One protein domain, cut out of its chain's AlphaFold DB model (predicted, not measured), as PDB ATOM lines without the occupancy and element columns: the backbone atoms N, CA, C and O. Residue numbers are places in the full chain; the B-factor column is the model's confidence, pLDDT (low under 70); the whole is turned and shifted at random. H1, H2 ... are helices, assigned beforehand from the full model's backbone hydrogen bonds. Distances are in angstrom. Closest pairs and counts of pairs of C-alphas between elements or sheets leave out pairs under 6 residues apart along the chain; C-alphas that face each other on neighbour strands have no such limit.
ATOM      1  N   THR A  12     152.002 124.300 101.097       66.75
ATOM      2  CA  THR A  12     152.152 123.192 102.041       66.75
ATOM      3  C   THR A  12     150.815 122.807 102.663       66.75
ATOM      4  O   THR A  12     149.870 123.596 102.706       66.75
ATOM      5  N   GLU A  13     150.752 121.591 103.204       68.19
ATOM      6  CA  GLU A  13     149.627 121.089 104.003       68.19
ATOM      7  C   GLU A  13     149.198 122.070 105.111       68.19
ATOM      8  O   GLU A  13     148.009 122.325 105.287       68.19
ATOM      9  N   ALA A  14     150.164 122.727 105.759       76.19
ATOM     10  CA  ALA A  14     149.919 123.734 106.787       76.19
ATOM     11  C   ALA A  14     149.165 124.965 106.255       76.19
ATOM     12  O   ALA A  14     148.428 125.621 106.991       76.19
ATOM     13  N   ARG A  15     149.322 125.308 104.969       77.00
ATOM     14  CA  ARG A  15     148.601 126.438 104.372       77.00
ATOM     15  C   ARG A  15     147.171 126.074 103.993       77.00
ATOM     16  O   ARG A  15     146.285 126.913 104.137       77.00
ATOM     17  N   LEU A  16     146.943 124.841 103.549       82.31
ATOM     18  CA  LEU A  16     145.593 124.321 103.337       82.31
ATOM     19  C   LEU A  16     144.811 124.303 104.650       82.31
ATOM     20  O   LEU A  16     143.683 124.787 104.683       82.31
ATOM     21  N   GLU A  17     145.440 123.853 105.740       86.88
ATOM     22  CA  GLU A  17     144.866 123.924 107.089       86.88
ATOM     23  C   GLU A  17     144.418 125.351 107.431       86.88
ATOM     24  O   GLU A  17     143.262 125.562 107.782       86.88
ATOM     25  N   ARG A  18     145.265 126.357 107.181       87.88
ATOM     26  CA  ARG A  18     144.919 127.770 107.416       87.88
ATOM     27  C   ARG A  18     143.746 128.272 106.577       87.88
ATOM     28  O   ARG A  18     142.989 129.122 107.040       87.88
ATOM     29  N   ILE A  19     143.582 127.778 105.349       90.12
ATOM     30  CA  ILE A  19     142.417 128.102 104.508       90.12
ATOM     31  C   ILE A  19     141.148 127.468 105.091       90.12
ATOM     32  O   ILE A  19     140.108 128.127 105.122       90.12
ATOM     33  N   TYR A  20     141.223 126.234 105.595       91.31
ATOM     34  CA  TYR A  20     140.104 125.604 106.300       91.31
ATOM     35  C   TYR A  20     139.744 126.363 107.579       91.31
ATOM     36  O   TYR A  20     138.589 126.744 107.749       91.31
ATOM     37  N   GLU A  21     140.731 126.686 108.417       92.62
ATOM     38  CA  GLU A  21     140.533 127.479 109.635       92.62
ATOM     39  C   GLU A  21     139.900 128.850 109.332       92.62
ATOM     40  O   GLU A  21     139.020 129.324 110.058       92.62
ATOM     41  N   TYR A  22     140.316 129.480 108.228       93.06
ATOM     42  CA  TYR A  22     139.727 130.722 107.732       93.06
ATOM     43  C   TYR A  22     138.262 130.540 107.311       93.06
ATOM     44  O   TYR A  22     137.411 131.342 107.693       93.06
ATOM     45  N   LEU A  23     137.947 129.479 106.562       92.38
ATOM     46  CA  LEU A  23     136.582 129.156 106.128       92.38
ATOM     47  C   LEU A  23     135.655 128.786 107.293       92.38
ATOM     48  O   LEU A  23     134.445 129.007 107.199       92.38
ATOM     49  N   ASP A  24     136.200 128.208 108.362       92.75
ATOM     50  CA  ASP A  24     135.480 127.881 109.598       92.75
ATOM     51  C   ASP A  24     135.332 129.068 110.554       92.75
ATOM     52  O   ASP A  24     134.520 129.012 111.476       92.75
ATOM     53  N   GLY A  25     136.067 130.159 110.321       91.94
ATOM     54  CA  GLY A  25     136.029 131.348 111.170       91.94
ATOM     55  C   GLY A  25     136.661 131.131 112.546       91.94
ATOM     56  O   GLY A  25     136.307 131.832 113.491       91.94
ATOM     57  N   VAL A  26     137.577 130.163 112.670       93.00
ATOM     58  CA  VAL A  26     138.275 129.849 113.932       93.00
ATOM     59  C   VAL A  26     139.595 130.607 114.091       93.00
ATOM     60  O   VAL A  26     140.226 130.531 115.143       93.00
ATOM     61  N   LEU A  27     140.016 131.348 113.063       91.31
ATOM     62  CA  LEU A  27     141.214 132.181 113.118       91.31
ATOM     63  C   LEU A  27     140.993 133.454 113.941       91.31
ATOM     64  O   LEU A  27     139.954 134.109 113.853       91.31
ATOM     65  N   GLU A  28     142.033 133.851 114.672       91.12
ATOM     66  CA  GLU A  28     142.129 135.186 115.262       91.12
ATOM     67  C   GLU A  28     142.305 136.261 114.173       91.12
ATOM     68  O   GLU A  28     142.660 135.959 113.031       91.12
ATOM     69  N   ALA A  29     142.089 137.533 114.529       90.69
ATOM     70  CA  ALA A  29     142.120 138.654 113.584       90.69
ATOM     71  C   ALA A  29     143.413 138.711 112.744       90.69
ATOM     72  O   ALA A  29     143.351 138.843 111.526       90.69
ATOM     73  N   ASP A  30     144.574 138.512 113.377       87.56
ATOM     74  CA  ASP A  30     145.872 138.483 112.688       87.56
ATOM     75  C   ASP A  30     145.961 137.341 111.656       87.56
ATOM     76  O   ASP A  30     146.390 137.531 110.517       87.56
ATOM     77  N   GLY A  31     145.446 136.160 112.015       86.50
ATOM     78  CA  GLY A  31     145.383 135.007 111.120       86.50
ATOM     79  C   GLY A  31     144.465 135.244 109.920       86.50
ATOM     80  O   GLY A  31     144.797 134.846 108.803       86.50
ATOM     81  N   VAL A  32     143.341 135.932 110.130       90.56
ATOM     82  CA  VAL A  32     142.411 136.328 109.063       90.56
ATOM     83  C   VAL A  32     143.092 137.244 108.046       90.56
ATOM     84  O   VAL A  32     143.002 136.988 106.841       90.56
ATOM     85  N   ASP A  33     143.797 138.277 108.505       89.62
ATOM     86  CA  ASP A  33     144.485 139.214 107.613       89.62
ATOM     87  C   ASP A  33     145.659 138.552 106.876       89.62
ATOM     88  O   ASP A  33     145.821 138.747 105.667       89.62
ATOM     89  N   ALA A  34     146.410 137.673 107.545       87.88
ATOM     90  CA  ALA A  34     147.475 136.888 106.919       87.88
ATOM     91  C   ALA A  34     146.955 135.898 105.857       87.88
ATOM     92  O   ALA A  34     147.639 135.616 104.861       87.88
ATOM     93  N   VAL A  35     145.753 135.337 106.044       88.88
ATOM     94  CA  VAL A  35     145.109 134.499 105.023       88.88
ATOM     95  C   VAL A  35     144.637 135.330 103.841       88.88
ATOM     96  O   VAL A  35     144.973 134.999 102.700       88.88
ATOM     97  N   ARG A  36     143.961 136.447 104.107       89.44
ATOM     98  CA  ARG A  36     143.456 137.367 103.084       89.44
ATOM     99  C   ARG A  36     144.562 137.902 102.174       89.44
ATOM    100  O   ARG A  36     144.479 137.707 100.964       89.44
ATOM    101  N   ALA A  37     145.617 138.478 102.750       88.50
ATOM    102  CA  ALA A  37     146.714 139.078 101.986       88.50
ATOM    103  C   ALA A  37     147.384 138.071 101.034       88.50
ATOM    104  O   ALA A  37     147.805 138.406  99.928       88.50
ATOM    105  N   HIS A  38     147.452 136.803 101.437       85.69
ATOM    106  CA  HIS A  38     147.998 135.747 100.595       85.69
ATOM    107  C   HIS A  38     147.053 135.335  99.461       85.69
ATOM    108  O   HIS A  38     147.519 135.118  98.346       85.69
ATOM    109  N   LEU A  39     145.741 135.233  99.714       87.50
ATOM    110  CA  LEU A  39     144.757 134.926  98.665       87.50
ATOM    111  C   LEU A  39     144.724 136.013  97.578       87.50
ATOM    112  O   LEU A  39     144.406 135.727  96.425       87.50
ATOM    113  N   GLU A  40     145.086 137.250  97.926       88.38
ATOM    114  CA  GLU A  40     145.261 138.348  96.969       88.38
ATOM    115  C   GLU A  40     146.547 138.218  96.133       88.38
ATOM    116  O   GLU A  40     146.590 138.696  94.999       88.38
ATOM    117  N   GLY A  41     147.580 137.553  96.666       83.94
ATOM    118  CA  GLY A  41     148.897 137.408  96.035       83.94
ATOM    119  C   GLY A  41     149.182 136.061  95.352       83.94
ATOM    120  O   GLY A  41     150.078 136.005  94.510       83.94
ATOM    121  N   CYS A  42     148.452 134.985  95.677       85.19
ATOM    122  CA  CYS A  42     148.687 133.621  95.171       85.19
ATOM    123  C   CYS A  42     147.409 133.046  94.522       85.19
ATOM    124  O   CYS A  42     146.452 132.671  95.202       85.19
ATOM    125  N   GLU A  43     147.405 132.947  93.187       84.75
ATOM    126  CA  GLU A  43     146.269 132.445  92.387       84.75
ATOM    127  C   GLU A  43     145.957 130.961  92.648       84.75
ATOM    128  O   GLU A  43     144.795 130.550  92.627       84.75
ATOM    129  N   GLU A  44     146.977 130.158  92.954       83.94
ATOM    130  CA  GLU A  44     146.811 128.735  93.263       83.94
ATOM    131  C   GLU A  44     145.994 128.540  94.549       83.94
ATOM    132  O   GLU A  44     144.963 127.868  94.538       83.94
ATOM    133  N   CYS A  45     146.382 129.205  95.642       85.81
ATOM    134  CA  CYS A  45     145.633 129.149  96.898       85.81
ATOM    135  C   CYS A  45     144.236 129.762  96.776       85.81
ATOM    136  O   CYS A  45     143.301 129.276  97.414       85.81
ATOM    137  N   ARG A  46     144.067 130.787  95.931       88.69
ATOM    138  CA  ARG A  46     142.746 131.342  95.616       88.69
ATOM    139  C   ARG A  46     141.846 130.319  94.928       88.69
ATOM    140  O   ARG A  46     140.710 130.140  95.348       88.69
ATOM    141  N   SER A  47     142.383 129.589  93.954       89.38
ATOM    142  CA  SER A  47     141.652 128.529  93.250       89.38
ATOM    143  C   SER A  47     141.209 127.410  94.197       89.38
ATOM    144  O   SER A  47     140.092 126.906  94.082       89.38
ATOM    145  N   VAL A  48     142.057 127.041  95.165       88.25
ATOM    146  CA  VAL A  48     141.696 126.061  96.203       88.25
ATOM    147  C   VAL A  48     140.599 126.599  97.123       88.25
ATOM    148  O   VAL A  48     139.620 125.901  97.374       88.25
ATOM    149  N   TYR A  49     140.725 127.842  97.589       91.75
ATOM    150  CA  TYR A  49     139.693 128.494  98.398       91.75
ATOM    151  C   TYR A  49     138.333 128.523  97.678       91.75
ATOM    152  O   TYR A  49     137.315 128.148  98.260       91.75
ATOM    153  N   ASP A  50     138.317 128.903  96.398       92.75
ATOM    154  CA  ASP A  50     137.094 128.942  95.593       92.75
ATOM    155  C   ASP A  50     136.469 127.544  95.442       92.75
ATOM    156  O   ASP A  50     135.250 127.386  95.579       92.75
ATOM    157  N   LEU A  51     137.290 126.509  95.223       92.50
ATOM    158  CA  LEU A  51     136.830 125.119  95.182       92.50
ATOM    159  C   LEU A  51     136.172 124.704  96.506       92.50
ATOM    160  O   LEU A  51     135.069 124.152  96.500       92.50
ATOM    161  N   GLU A  52     136.804 125.008  97.636       93.06
ATOM    162  CA  GLU A  52     136.269 124.697  98.965       93.06
ATOM    163  C   GLU A  52     134.953 125.431  99.255       93.06
ATOM    164  O   GLU A  52     134.005 124.841  99.788       93.06
ATOM    165  N   CYS A  53     134.824 126.692  98.829       93.88
ATOM    166  CA  CYS A  53     133.557 127.421  98.901       93.88
ATOM    167  C   CYS A  53     132.444 126.721  98.107       93.88
ATOM    168  O   CYS A  53     131.314 126.599  98.597       93.88
ATOM    169  N   ILE A  54     132.748 126.232  96.901       94.94
ATOM    170  CA  ILE A  54     131.786 125.490  96.074       94.94
ATOM    171  C   ILE A  54     131.374 124.194  96.777       94.94
ATOM    172  O   ILE A  54     130.176 123.906  96.864       94.94
ATOM    173  N   ILE A  55     132.334 123.439  97.315       93.38
ATOM    174  CA  ILE A  55     132.071 122.190  98.041       93.38
ATOM    175  C   ILE A  55     131.168 122.458  99.250       93.38
ATOM    176  O   ILE A  55     130.108 121.834  99.358       93.38
ATOM    177  N   ARG A  56     131.504 123.429 100.113       91.81
ATOM    178  CA  ARG A  56     130.659 123.812 101.267       91.81
ATOM    179  C   ARG A  56     129.253 124.204 100.847       91.81
ATOM    180  O   ARG A  56     128.288 123.798 101.494       91.81
ATOM    181  N   ASN A  57     129.113 124.959  99.760       91.06
ATOM    182  CA  ASN A  57     127.802 125.346  99.249       91.06
ATOM    183  C   ASN A  57     126.984 124.124  98.789       91.06
ATOM    184  O   ASN A  57     125.796 124.015  99.101       91.06
ATOM    185  N   VAL A  58     127.612 123.169  98.098       92.31
ATOM    186  CA  VAL A  58     126.960 121.918  97.677       92.31
ATOM    187  C   VAL A  58     126.578 121.048  98.875       92.31
ATOM    188  O   VAL A  58     125.473 120.501  98.901       92.31
ATOM    189  N   VAL A  59     127.438 120.935  99.886       89.88
ATOM    190  CA  VAL A  59     127.123 120.203 101.123       89.88
ATOM    191  C   VAL A  59     125.940 120.858 101.836       89.88
ATOM    192  O   VAL A  59     124.954 120.186 102.140       89.88
ATOM    193  N   ARG A  60     125.978 122.184 102.011       86.88
ATOM    194  CA  ARG A  60     124.907 122.952 102.658       86.88
ATOM    195  C   ARG A  60     123.568 122.814 101.937       86.88
ATOM    196  O   ARG A  60     122.551 122.673 102.603       86.88
ATOM    197  N   ARG A  61     123.541 122.820 100.598       83.12
ATOM    198  CA  ARG A  61     122.282 122.631  99.846       83.12
ATOM    199  C   ARG A  61     121.689 121.231 100.040       83.12
ATOM    200  O   ARG A  61     120.486 121.056  99.897       83.12
ATOM    201  N   SER A  62     122.549 120.242 100.280       83.69
ATOM    202  CA  SER A  62     122.169 118.830 100.375       83.69
ATOM    203  C   SER A  62     121.741 118.457 101.798       83.69
ATOM    204  O   SER A  62     121.002 117.496 101.985       83.69
ATOM    205  N   CYS A  63     122.163 119.236 102.796       76.31
ATOM    206  CA  CYS A  63     121.725 119.122 104.180       76.31
ATOM    207  C   CYS A  63     120.471 119.989 104.402       76.31
ATOM    208  O   CYS A  63     120.564 121.193 104.630       76.31
ATOM    209  N   HIS A  64     119.283 119.384 104.306       66.50
ATOM    210  CA  HIS A  64     117.995 120.048 104.559       66.50
ATOM    211  C   HIS A  64     117.511 119.830 106.003       66.50
ATOM    212  O   HIS A  64     116.339 119.542 106.239       66.50
ATOM    213  N   ASP A  65     118.419 119.921 106.976       71.88
ATOM    214  CA  ASP A  65     118.051 119.859 108.391       71.88
ATOM    215  C   ASP A  65     117.488 121.227 108.797       71.88
ATOM    216  O   ASP A  65     118.213 122.205 109.007       71.88
ATOM    217  N   ALA A  66     116.160 121.344 108.773       71.56
ATOM    218  CA  ALA A  66     115.482 122.570 109.154       71.56
ATOM    219  C   ALA A  66     115.550 122.730 110.676       71.56
ATOM    220  O   ALA A  66     115.055 121.887 111.425       71.56
ATOM    221  N   ALA A  67     116.132 123.839 111.140       74.44
ATOM    222  CA  ALA A  67     116.128 124.171 112.558       74.44
ATOM    223  C   ALA A  67     114.679 124.212 113.090       74.44
ATOM    224  O   ALA A  67     113.802 124.770 112.420       74.44
ATOM    225  N   PRO A  68     114.410 123.665 114.290       84.88
ATOM    226  CA  PRO A  68     113.062 123.624 114.843       84.88
ATOM    227  C   PRO A  68     112.494 125.039 114.998       84.88
ATOM    228  O   PRO A  68     113.174 125.944 115.490       84.88
ATOM    229  N   GLU A  69     111.226 125.226 114.627       85.94
ATOM    230  CA  GLU A  69     110.573 126.546 114.607       85.94
ATOM    231  C   GLU A  69     110.643 127.263 115.961       85.94
ATOM    232  O   GLU A  69     110.834 128.475 116.023       85.94
ATOM    233  N   GLN A  70     110.588 126.507 117.058       88.81
ATOM    234  CA  GLN A  70     110.735 127.036 118.415       88.81
ATOM    235  C   GLN A  70     112.061 127.780 118.634       88.81
ATOM    236  O   GLN A  70     112.088 128.780 119.348       88.81
ATOM    237  N   LEU A  71     113.159 127.311 118.034       88.12
ATOM    238  CA  LEU A  71     114.455 127.983 118.132       88.12
ATOM    239  C   LEU A  71     114.439 129.296 117.343       88.12
ATOM    240  O   LEU A  71     114.934 130.307 117.832       88.12
ATOM    241  N   LYS A  72     113.805 129.299 116.166       87.12
ATOM    242  CA  LYS A  72     113.641 130.502 115.342       87.12
ATOM    243  C   LYS A  72     112.859 131.588 116.086       87.12
ATOM    244  O   LYS A  72     113.311 132.726 116.114       87.12
ATOM    245  N   PHE A  73     111.738 131.233 116.720       92.62
ATOM    246  CA  PHE A  73     110.956 132.181 117.524       92.62
ATOM    247  C   PHE A  73     111.768 132.758 118.683       92.62
ATOM    248  O   PHE A  73     111.796 133.971 118.851       92.62
ATOM    249  N   LYS A  74     112.494 131.913 119.427       91.94
ATOM    250  CA  LYS A  74     113.359 132.374 120.525       91.94
ATOM    251  C   LYS A  74     114.450 133.339 120.058       91.94
ATOM    252  O   LYS A  74     114.751 134.291 120.761       91.94
ATOM    253  N   ILE A  75     115.061 133.088 118.898       91.94
ATOM    254  CA  ILE A  75     116.093 133.978 118.347       91.94
ATOM    255  C   ILE A  75     115.486 135.329 117.954       91.94
ATOM    256  O   ILE A  75     116.078 136.358 118.258       91.94
ATOM    257  N   LEU A  76     114.324 135.335 117.294       92.12
ATOM    258  CA  LEU A  76     113.647 136.571 116.887       92.12
ATOM    259  C   LEU A  76     113.261 137.431 118.094       92.12
ATOM    260  O   LEU A  76     113.609 138.606 118.117       92.12
ATOM    261  N   ASP A  77     112.667 136.813 119.115       93.69
ATOM    262  CA  ASP A  77     112.304 137.466 120.378       93.69
ATOM    263  C   ASP A  77     113.525 138.128 121.044       93.69
ATOM    264  O   ASP A  77     113.522 139.330 121.307       93.69
ATOM    265  N   ARG A  78     114.644 137.393 121.168       92.31
ATOM    266  CA  ARG A  78     115.903 137.955 121.693       92.31
ATOM    267  C   ARG A  78     116.445 139.111 120.855       92.31
ATOM    268  O   ARG A  78     117.003 140.055 121.410       92.31
ATOM    269  N   LEU A  79     116.340 139.042 119.529       92.19
ATOM    270  CA  LEU A  79     116.800 140.121 118.652       92.19
ATOM    271  C   LEU A  79     115.937 141.380 118.796       92.19
ATOM    272  O   LEU A  79     116.471 142.482 118.683       92.19
ATOM    273  N   GLU A  80     114.633 141.235 119.033       91.94
ATOM    274  CA  GLU A  80     113.729 142.357 119.305       91.94
ATOM    275  C   GLU A  80     114.037 143.008 120.658       91.94
ATOM    276  O   GLU A  80     114.190 144.227 120.709       91.94
ATOM    277  N   GLU A  81     114.266 142.223 121.716       91.25
ATOM    278  CA  GLU A  81     114.693 142.748 123.025       91.25
ATOM    279  C   GLU A  81     116.023 143.522 122.944       91.25
ATOM    280  O   GLU A  81     116.180 144.588 123.548       91.25
ATOM    281  N   ILE A  82     117.001 143.016 122.182       91.19
ATOM    282  CA  ILE A  82     118.293 143.698 121.992       91.19
ATOM    283  C   ILE A  82     118.111 145.013 121.220       91.19
ATOM    284  O   ILE A  82     118.762 146.007 121.536       91.19
ATOM    285  N   LYS A  83     117.219 145.043 120.221       85.19
ATOM    286  CA  LYS A  83     116.911 146.273 119.476       85.19
ATOM    287  C   LYS A  83     116.219 147.317 120.347       85.19
ATOM    288  O   LYS A  83     116.579 148.483 120.263       85.19
ATOM    289  N   ASP A  84     115.264 146.907 121.178       83.69
ATOM    290  CA  ASP A  84     114.539 147.811 122.081       83.69
ATOM    291  C   ASP A  84     115.450 148.371 123.192       83.69
ATOM    292  O   ASP A  84     115.365 149.540 123.562       83.69
TER     293      ASP A  84
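This is residues 12 to 84 of the 90 residues of the protein "Mycothiol system anti-sigma-R factor" of Pseudoglutamicibacter albus (UniProt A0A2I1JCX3). Helices H1, H2 and residues 43 to 56 of H3 make a small compact head; the rest of H3 sticks out of it as an arm, and a link carries the backbone on to H4, which stands alone, far from the head. The head has a radius of gyration of 9.7 A, 1.04 times that of a compact globule of as many residues, though its helices have few contacts with one another, and H4 touches no other helix. The printed part has 73 residues with four named helices, in the order H1, H2, H3, H4, and no named strand; the class is all helix. The whole is only just extended, close to loose, with a radius of gyration of the C-alphas of 17.3 A, and its C-alphas span 45 by 31 by 18 A.

Start at the first printed residue, Thr 12, and look first at H1, residues 13 to 24, and H2, residues 29 to 41. H1 touches H2 with residues 18 to 22 alone, and H2 meets that touch with residues 31 to 35 alone; the closest C-alphas, those of Tyr 22 and Val 32, are 6.4 A apart. The two run opposite ways at a steep tilt of 65 degrees. Go on to H3, residues 43 to 62: H2 and H3 touch only at the corner by their link, with residues 38 to 40 of H2 and 45 to 46 of H3, and their closest C-alphas, those of Leu 39 and Arg 46, are 5.1 A apart. H1 and H3 are close but not clearly touching, with the closest C-alphas, those of Ile 19 and Tyr 49, 6.7 A apart; they run the same way at a steep tilt of 46 degrees. Last comes H4, residues 69 to 84, which is apart from H1, H2 and H3. Every O i to N i+4 pair is within hydrogen-bond range in H1, H3 and H4; in H2 it is 8 of 9.

Find C-alpha 13 at (149.627, 121.089, 104.003), where H1 begins; it is 16.7 A from first to last C-alpha. H2 measures 18.9 A in the same way. H3, the longest helix with 20 residues, runs 28.8 A from C-alpha 43 at (146.269, 132.445, 92.387) to C-alpha 62. H4 is 22.9 A long and ends at C-alpha 84, at (114.539, 147.811, 122.081).

The two C-alphas farthest apart, those of Thr 12 and Asp 84, are 49.2 A apart. Residues 57 to 84, of which 57 to 62 belong to H3 and 69 to 84 to H4, stand free; without them, the 45 residues of the body span 23 by 23 by 17 A. The printed part has no cut. The links H1 to H2 and H2 to H3 are tight, and the link H3 to H4, with 6 residues, is short. The mean pLDDT of the printed part is 87.3; look for values under 70 at residues 12 to 13 and at residue 64.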